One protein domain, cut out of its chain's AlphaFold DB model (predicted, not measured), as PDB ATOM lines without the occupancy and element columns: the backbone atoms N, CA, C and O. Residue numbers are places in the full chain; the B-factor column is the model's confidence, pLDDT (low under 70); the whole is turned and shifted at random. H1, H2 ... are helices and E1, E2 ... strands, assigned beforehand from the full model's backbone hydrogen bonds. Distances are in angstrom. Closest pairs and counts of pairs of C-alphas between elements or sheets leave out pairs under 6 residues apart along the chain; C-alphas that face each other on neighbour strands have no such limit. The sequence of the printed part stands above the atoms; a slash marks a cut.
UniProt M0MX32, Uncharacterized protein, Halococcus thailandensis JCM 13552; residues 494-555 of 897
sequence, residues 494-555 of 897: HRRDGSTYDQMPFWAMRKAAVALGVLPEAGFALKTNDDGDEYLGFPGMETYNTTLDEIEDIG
ATOM      1  N   HIS A 494      40.569 -38.131  -0.534       70.56
ATOM      2  CA  HIS A 494      39.859 -38.824   0.539       70.56
ATOM      3  C   HIS A 494      38.850 -39.852   0.010       70.56
ATOM      4  O   HIS A 494      38.203 -39.666  -1.018       70.56
ATOM      5  N   ARG A 495      38.688 -40.939   0.766       69.50
ATOM      6  CA  ARG A 495      37.657 -41.963   0.581       69.50
ATOM      7  C   ARG A 495      36.507 -41.773   1.569       69.50
ATOM      8  O   ARG A 495      36.669 -41.164   2.623       69.50
ATOM      9  N   ARG A 496      35.365 -42.406   1.277       57.69
ATOM     10  CA  ARG A 496      34.158 -42.424   2.133       57.69
ATOM     11  C   ARG A 496      34.386 -43.020   3.536       57.69
ATOM     12  O   ARG A 496      33.592 -42.765   4.433       57.69
ATOM     13  N   ASP A 497      35.462 -43.785   3.738       63.84
ATOM     14  CA  ASP A 497      35.883 -44.344   5.034       63.84
ATOM     15  C   ASP A 497      36.864 -43.442   5.823       63.84
ATOM     16  O   ASP A 497      37.290 -43.805   6.920       63.84
ATOM     17  N   GLY A 498      37.232 -42.273   5.283       62.50
ATOM     18  CA  GLY A 498      38.205 -41.349   5.874       62.50
ATOM     19  C   GLY A 498      39.679 -41.692   5.607       62.50
ATOM     20  O   GLY A 498      40.560 -40.981   6.089       62.50
ATOM     21  N   SER A 499      39.972 -42.752   4.845       74.44
ATOM     22  CA  SER A 499      41.316 -43.025   4.320       74.44
ATOM     23  C   SER A 499      41.608 -42.205   3.053       74.44
ATOM     24  O   SER A 499      40.782 -41.412   2.600       74.44
ATOM     25  N   THR A 500      42.799 -42.368   2.476       77.94
ATOM     26  CA  THR A 500      43.235 -41.686   1.246       77.94
ATOM     27  C   THR A 500      43.643 -42.677   0.162       77.94
ATOM     28  O   THR A 500      44.041 -43.807   0.453       77.94
ATOM     29  N   TYR A 501      43.596 -42.260  -1.101       77.06
ATOM     30  CA  TYR A 501      44.186 -43.013  -2.208       77.06
ATOM     31  C   TYR A 501      45.715 -42.842  -2.253       77.06
ATOM     32  O   TYR A 501      46.205 -41.769  -2.579       77.06
ATOM     33  N   ASP A 502      46.488 -43.900  -1.973       82.75
ATOM     34  CA  ASP A 502      47.964 -43.876  -2.096       82.75
ATOM     35  C   ASP A 502      48.452 -43.648  -3.545       82.75
ATOM     36  O   ASP A 502      49.569 -43.188  -3.778       82.75
ATOM     37  N   GLN A 503      47.597 -43.976  -4.515       87.88
ATOM     38  CA  GLN A 503      47.710 -43.718  -5.952       87.88
ATOM     39  C   GLN A 503      46.291 -43.662  -6.539       87.88
ATOM     40  O   GLN A 503      45.385 -44.298  -5.986       87.88
ATOM     41  N   MET A 504      46.102 -42.987  -7.676       87.31
ATOM     42  CA  MET A 504      44.821 -42.952  -8.391       87.31
ATOM     43  C   MET A 504      44.302 -44.386  -8.640       87.31
ATOM     44  O   MET A 504      45.054 -45.243  -9.136       87.31
ATOM     45  N   PRO A 505      43.045 -44.716  -8.288       86.25
ATOM     46  CA  PRO A 505      42.533 -46.075  -8.424       86.25
ATOM     47  C   PRO A 505      42.386 -46.469  -9.901       86.25
ATOM     48  O   PRO A 505      42.227 -45.628 -10.783       86.25
ATOM     49  N   PHE A 506      42.472 -47.769 -10.198       83.69
ATOM     50  CA  PHE A 506      42.569 -48.234 -11.590       83.69
ATOM     51  C   PHE A 506      41.288 -47.980 -12.402       83.69
ATOM     52  O   PHE A 506      41.372 -47.716 -13.597       83.69
ATOM     53  N   TRP A 507      40.117 -47.988 -11.751       85.38
ATOM     54  CA  TRP A 507      38.845 -47.618 -12.378       85.38
ATOM     55  C   TRP A 507      38.803 -46.136 -12.784       85.38
ATOM     56  O   TRP A 507      38.310 -45.821 -13.862       85.38
ATOM     57  N   ALA A 508      39.380 -45.239 -11.976       84.50
ATOM     58  CA  ALA A 508      39.421 -43.806 -12.268       84.50
ATOM     59  C   ALA A 508      40.321 -43.540 -13.474       84.50
ATOM     60  O   ALA A 508      39.897 -42.924 -14.443       84.50
ATOM     61  N   MET A 509      41.520 -44.125 -13.475       89.38
ATOM     62  CA  MET A 509      42.439 -44.051 -14.612       89.38
ATOM     63  C   MET A 509      41.848 -44.670 -15.895       89.38
ATOM     64  O   MET A 509      42.141 -44.194 -16.987       89.38
ATOM     65  N   ARG A 510      40.988 -45.700 -15.792       89.81
ATOM     66  CA  ARG A 510      40.209 -46.202 -16.939       89.81
ATOM     67  C   ARG A 510      39.207 -45.164 -17.448       89.81
ATOM     68  O   ARG A 510      39.238 -44.870 -18.637       89.81
ATOM     69  N   LYS A 511      38.346 -44.610 -16.584       85.12
ATOM     70  CA  LYS A 511      37.365 -43.598 -17.012       85.12
ATOM     71  C   LYS A 511      38.045 -42.337 -17.566       85.12
ATOM     72  O   LYS A 511      37.609 -41.828 -18.590       85.12
ATOM     73  N   ALA A 512      39.168 -41.913 -16.985       86.38
ATOM     74  CA  ALA A 512      39.993 -40.822 -17.502       86.38
ATOM     75  C   ALA A 512      40.564 -41.096 -18.904       86.38
ATOM     76  O   ALA A 512      40.546 -40.203 -19.742       86.38
ATOM     77  N   ALA A 513      41.008 -42.321 -19.206       87.75
ATOM     78  CA  ALA A 513      41.491 -42.665 -20.548       87.75
ATOM     79  C   ALA A 513      40.408 -42.564 -21.634       87.75
ATOM     80  O   ALA A 513      40.726 -42.227 -22.773       87.75
ATOM     81  N   VAL A 514      39.151 -42.854 -21.284       85.88
ATOM     82  CA  VAL A 514      38.001 -42.681 -22.184       85.88
ATOM     83  C   VAL A 514      37.669 -41.196 -22.320       85.88
ATOM     84  O   VAL A 514      37.614 -40.681 -23.432       85.88
ATOM     85  N   ALA A 515      37.532 -40.493 -21.193       84.38
ATOM     86  CA  ALA A 515      37.161 -39.080 -21.136       84.38
ATOM     87  C   ALA A 515      38.161 -38.153 -21.854       84.38
ATOM     88  O   ALA A 515      37.754 -37.253 -22.578       84.38
ATOM     89  N   LEU A 516      39.466 -38.401 -21.697       84.56
ATOM     90  CA  LEU A 516      40.542 -37.657 -22.366       84.56
ATOM     91  C   LEU A 516      40.822 -38.169 -23.799       84.56
ATOM     92  O   LEU A 516      41.798 -37.763 -24.424       84.56
ATOM     93  N   GLY A 517      40.009 -39.088 -24.336       85.50
ATOM     94  CA  GLY A 517      40.126 -39.587 -25.713       85.50
ATOM     95  C   GLY A 517      41.339 -40.486 -26.003       85.50
ATOM     96  O   GLY A 517      41.587 -40.828 -27.160       85.50
ATOM     97  N   VAL A 518      42.090 -40.899 -24.977       87.19
ATOM     98  CA  VAL A 518      43.313 -41.718 -25.093       87.19
ATOM     99  C   VAL A 518      43.006 -43.160 -25.515       87.19
ATOM    100  O   VAL A 518      43.810 -43.801 -26.200       87.19
ATOM    101  N   LEU A 519      41.856 -43.695 -25.096       87.38
ATOM    102  CA  LEU A 519      41.405 -45.045 -25.424       87.38
ATOM    103  C   LEU A 519      39.866 -45.125 -25.375       87.38
ATOM    104  O   LEU A 519      39.315 -44.957 -24.289       87.38
ATOM    105  N   PRO A 520      39.156 -45.430 -26.481       85.06
ATOM    106  CA  PRO A 520      37.722 -45.734 -26.417       85.06
ATOM    107  C   PRO A 520      37.468 -46.969 -25.543       85.06
ATOM    108  O   PRO A 520      38.318 -47.857 -25.470       85.06
ATOM    109  N   GLU A 521      36.291 -47.078 -24.923       79.94
ATOM    110  CA  GLU A 521      36.018 -48.135 -23.935       79.94
ATOM    111  C   GLU A 521      36.184 -49.563 -24.491       79.94
ATOM    112  O   GLU A 521      36.835 -50.401 -23.862       79.94
ATOM    113  N   ALA A 522      35.729 -49.820 -25.721       81.81
ATOM    114  CA  ALA A 522      35.942 -51.096 -26.416       81.81
ATOM    115  C   ALA A 522      37.431 -51.429 -26.695       81.81
ATOM    116  O   ALA A 522      37.755 -52.526 -27.146       81.81
ATOM    117  N   GLY A 523      38.352 -50.492 -26.442       83.44
ATOM    118  CA  GLY A 523      39.799 -50.671 -26.550       83.44
ATOM    119  C   GLY A 523      40.470 -51.279 -25.310       83.44
ATOM    120  O   GLY A 523      41.664 -51.591 -25.368       83.44
ATOM    121  N   PHE A 524      39.759 -51.464 -24.191       86.88
ATOM    122  CA  PHE A 524      40.296 -52.211 -23.048       86.88
ATOM    123  C   PHE A 524      40.338 -53.720 -23.335       86.88
ATOM    124  O   PHE A 524      39.374 -54.314 -23.803       86.88
ATOM    125  N   ALA A 525      41.453 -54.365 -22.988       85.00
ATOM    126  CA  ALA A 525      41.621 -55.808 -23.113       85.00
ATOM    127  C   ALA A 525      41.295 -56.513 -21.789       85.00
ATOM    128  O   ALA A 525      41.751 -56.079 -20.727       85.00
ATOM    129  N   LEU A 526      40.568 -57.631 -21.854       82.50
ATOM    130  CA  LEU A 526      40.362 -58.516 -20.706       82.50
ATOM    131  C   LEU A 526      41.697 -59.146 -20.273       82.50
ATOM    132  O   LEU A 526      42.485 -59.602 -21.107       82.50
ATOM    133  N   LYS A 527      41.967 -59.146 -18.967       79.94
ATOM    134  CA  LYS A 527      43.193 -59.670 -18.353       79.94
ATOM    135  C   LYS A 527      42.877 -60.358 -17.037       79.94
ATOM    136  O   LYS A 527      42.049 -59.874 -16.282       79.94
ATOM    137  N   THR A 528      43.615 -61.410 -16.715       80.69
ATOM    138  CA  THR A 528      43.594 -62.021 -15.381       80.69
ATOM    139  C   THR A 528      44.620 -61.337 -14.468       80.69
ATOM    140  O   THR A 528      45.713 -60.975 -14.922       80.69
ATOM    141  N   ASN A 529      44.294 -61.131 -13.192       77.12
ATOM    142  CA  ASN A 529      45.252 -60.694 -12.171       77.12
ATOM    143  C   ASN A 529      46.097 -61.885 -11.647       77.12
ATOM    144  O   ASN A 529      46.008 -62.998 -12.166       77.12
ATOM    145  N   ASP A 530      46.962 -61.656 -10.650       71.75
ATOM    146  CA  ASP A 530      47.826 -62.718 -10.099       71.75
ATOM    147  C   ASP A 530      47.082 -63.683  -9.137       71.75
ATOM    148  O   ASP A 530      47.623 -64.744  -8.813       71.75
ATOM    149  N   ASP A 531      45.859 -63.345  -8.707       71.06
ATOM    150  CA  ASP A 531      45.011 -64.137  -7.800       71.06
ATOM    151  C   ASP A 531      43.992 -65.025  -8.553       71.06
ATOM    152  O   ASP A 531      43.634 -66.102  -8.069       71.06
ATOM    153  N   GLY A 532      43.612 -64.640  -9.778       72.94
ATOM    154  CA  GLY A 532      42.748 -65.398 -10.691       72.94
ATOM    155  C   GLY A 532      41.566 -64.619 -11.277       72.94
ATOM    156  O   GLY A 532      40.883 -65.158 -12.145       72.94
ATOM    157  N   ASP A 533      41.333 -63.378 -10.845       68.25
ATOM    158  CA  ASP A 533      40.167 -62.582 -11.244       68.25
ATOM    159  C   ASP A 533      40.389 -61.891 -12.595       68.25
ATOM    160  O   ASP A 533      41.485 -61.397 -12.883       68.25
ATOM    161  N   GLU A 534      39.341 -61.811 -13.414       81.31
ATOM    162  CA  GLU A 534      39.387 -61.133 -14.709       81.31
ATOM    163  C   GLU A 534      38.953 -59.663 -14.603       81.31
ATOM    164  O   GLU A 534      38.002 -59.315 -13.909       81.31
ATOM    165  N   TYR A 535      39.675 -58.777 -15.291       75.62
ATOM    166  CA  TYR A 535      39.436 -57.338 -15.303       75.62
ATOM    167  C   TYR A 535      39.776 -56.733 -16.671       75.62
ATOM    168  O   TYR A 535      40.700 -57.167 -17.360       75.62
ATOM    169  N   LEU A 536      39.051 -55.684 -17.063       80.50
ATOM    170  CA  LEU A 536      39.378 -54.884 -18.246       80.50
ATOM    171  C   LEU A 536      40.568 -53.963 -17.951       80.50
ATOM    172  O   LEU A 536      40.557 -53.236 -16.957       80.50
ATOM    173  N   GLY A 537      41.586 -53.953 -18.815       84.44
ATOM    174  CA  GLY A 537      42.776 -53.118 -18.654       84.44
ATOM    175  C   GLY A 537      43.471 -52.751 -19.968       84.44
ATOM    176  O   GLY A 537      43.265 -53.362 -21.009       84.44
ATOM    177  N   PHE A 538      44.330 -51.731 -19.914       88.31
ATOM    178  CA  PHE A 538      44.975 -51.111 -21.083       88.31
ATOM    179  C   PHE A 538      45.662 -52.114 -22.028       88.31
ATOM    180  O   PHE A 538      46.428 -52.955 -21.545       88.31
ATOM    181  N   PRO A 539      45.474 -52.021 -23.356       84.62
ATOM    182  CA  PRO A 539      45.956 -53.031 -24.303       84.62
ATOM    183  C   PRO A 539      47.489 -53.122 -24.356       84.62
ATOM    184  O   PRO A 539      48.038 -54.200 -24.581       84.62
ATOM    185  N   GLY A 540      48.202 -52.027 -24.071       83.75
ATOM    186  CA  GLY A 540      49.662 -51.998 -24.026       83.75
ATOM    187  C   GLY A 540      50.231 -50.942 -23.078       83.75
ATOM    188  O   GLY A 540      49.520 -50.078 -22.568       83.75
ATOM    189  N   MET A 541      51.549 -51.014 -22.863       82.75
ATOM    190  CA  MET A 541      52.302 -50.054 -22.038       82.75
ATOM    191  C   MET A 541      52.291 -48.626 -22.601       82.75
ATOM    192  O   MET A 541      52.485 -47.685 -21.846       82.75
ATOM    193  N   GLU A 542      52.079 -48.477 -23.910       83.25
ATOM    194  CA  GLU A 542      52.021 -47.191 -24.609       83.25
ATOM    195  C   GLU A 542      50.770 -46.420 -24.178       83.25
ATOM    196  O   GLU A 542      50.899 -45.454 -23.442       83.25
ATOM    197  N   THR A 543      49.571 -46.939 -24.462       86.75
ATOM    198  CA  THR A 543      48.287 -46.352 -24.034       86.75
ATOM    199  C   THR A 543      48.189 -46.127 -22.521       86.75
ATOM    200  O   THR A 543      47.654 -45.112 -22.084       86.75
ATOM    201  N   TYR A 544      48.719 -47.055 -21.712       89.88
ATOM    202  CA  TYR A 544      48.791 -46.897 -20.255       89.88
ATOM    203  C   TYR A 544      49.668 -45.698 -19.863       89.88
ATOM    204  O   TYR A 544      49.257 -44.899 -19.030       89.88
ATOM    205  N   ASN A 545      50.854 -45.548 -20.466       90.25
ATOM    206  CA  ASN A 545      51.734 -44.416 -20.180       90.25
ATOM    207  C   ASN A 545      51.162 -43.105 -20.725       90.25
ATOM    208  O   ASN A 545      51.165 -42.141 -19.982       90.25
ATOM    209  N   THR A 546      50.585 -43.080 -21.929       90.38
ATOM    210  CA  THR A 546      49.905 -41.888 -22.466       90.38
ATOM    211  C   THR A 546      48.751 -41.452 -21.569       90.38
ATOM    212  O   THR A 546      48.619 -40.274 -21.290       90.38
ATOM    213  N   THR A 547      47.969 -42.386 -21.018       89.88
ATOM    214  CA  THR A 547      46.923 -42.044 -20.034       89.88
ATOM    215  C   THR A 547      47.516 -41.388 -18.787       89.88
ATOM    216  O   THR A 547      46.941 -40.452 -18.250       89.88
ATOM    217  N   LEU A 548      48.668 -41.871 -18.314       90.12
ATOM    218  CA  LEU A 548      49.380 -41.258 -17.194       90.12
ATOM    219  C   LEU A 548      49.969 -39.882 -17.558       90.12
ATOM    220  O   LEU A 548      49.917 -38.976 -16.735       90.12
ATOM    221  N   ASP A 549      50.499 -39.727 -18.772       88.81
ATOM    222  CA  ASP A 549      51.051 -38.471 -19.284       88.81
ATOM    223  C   ASP A 549      49.948 -37.395 -19.400       88.81
ATOM    224  O   ASP A 549      50.089 -36.331 -18.814       88.81
ATOM    225  N   GLU A 550      48.811 -37.698 -20.038       87.62
ATOM    226  CA  GLU A 550      47.682 -36.760 -20.217       87.62
ATOM    227  C   GLU A 550      47.006 -36.388 -18.877       87.62
ATOM    228  O   GLU A 550      46.526 -35.269 -18.712       87.62
ATOM    229  N   ILE A 551      47.001 -37.293 -17.887       85.38
ATOM    230  CA  ILE A 551      46.512 -37.005 -16.523       85.38
ATOM    231  C   ILE A 551      47.479 -36.081 -15.757       85.38
ATOM    232  O   ILE A 551      47.020 -35.222 -15.005       85.38
ATOM    233  N   GLU A 552      48.799 -36.220 -15.945       83.94
ATOM    234  CA  GLU A 552      49.782 -35.270 -15.396       83.94
ATOM    235  C   GLU A 552      49.755 -33.917 -16.135       83.94
ATOM    236  O   GLU A 552      49.918 -32.884 -15.487       83.94
ATOM    237  N   ASP A 553      49.511 -33.895 -17.452       81.88
ATOM    238  CA  ASP A 553      49.468 -32.668 -18.267       81.88
ATOM    239  C   ASP A 553      48.226 -31.791 -17.979       81.88
ATOM    240  O   ASP A 553      48.296 -30.579 -18.175       81.88
ATOM    241  N   ILE A 554      47.132 -32.354 -17.439       74.94
ATOM    242  CA  ILE A 554      46.022 -31.581 -16.829       74.94
ATOM    243  C   ILE A 554      46.219 -31.297 -15.323       74.94
ATOM    244  O   ILE A 554      45.295 -30.839 -14.658       74.94
ATOM    245  N   GLY A 555      47.389 -31.605 -14.753       74.62
ATOM    246  CA  GLY A 555      47.750 -31.251 -13.375       74.62
ATOM    247  C   GLY A 555      47.345 -32.232 -12.263       74.62
ATOM    248  O   GLY A 555      47.497 -31.888 -11.094       74.62
TER     249      GLY A 555
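This is residues 494 to 555 of the 897 residues of an uncharacterized protein of Halococcus thailandensis JCM 13552 (UniProt M0MX32). Two helices, H1 and H2, pack crosswise on each other, with a two-stranded hairpin, E1 and E2, to one side and a tail before H1 whose residues 495 to 501 stick out. The tip of the hairpin and the last printed residue lie at opposite ends of a flat outline of 34 by 33 by 17 A. The printed part has 62 residues, in the order H1, E1, E2, H2; the two strands make one antiparallel sheet, and the class is mixed, helices and strands. The whole is only just loose, close to compact, with a radius of gyration of the C-alphas of 12.9 A.

Start at C-alpha 494, (39.859, -38.824, 0.539); residues 494 to 505 hold no named element. Find C-alpha 506 at (42.569, -48.234, -11.590); from there H1, residues 506 to 515, runs 14.3 A. E1, residues 525 to 528, and E2, residues 534 to 537, follow. H2, residues 541 to 553, runs 18.0 A to C-alpha 553 at (49.468, -32.668, -18.267).

Look at Ala 513 and Thr 547: their C-alphas, the closest of H1 and H2, are 5.5 A apart. The helices touch, about perpendicular at 78 degrees, H2 with residues 547 to 551 alone. E1 and E2 form a hairpin, antiparallel at 140 degrees; N 527 and O 535 are within hydrogen-bond range at 2.8 A, as are N 525 and O 537 at 2.9 A. The closest C-alphas of H1 and E2, those of Arg 510 and Gly 537, are 7.6 A apart. E1 and H2 are apart. In H1 and H2 every O i to N i+4 pair is within hydrogen-bond range.

The two C-alphas farthest apart, those of Gly 532 and Gly 555, are 34.6 A apart. The printed part has no cut, and no link between named elements is long. Check the B-factor column: the mean pLDDT of the printed part is 81.8, and residues 495 to 498 and residue 533 are under 70.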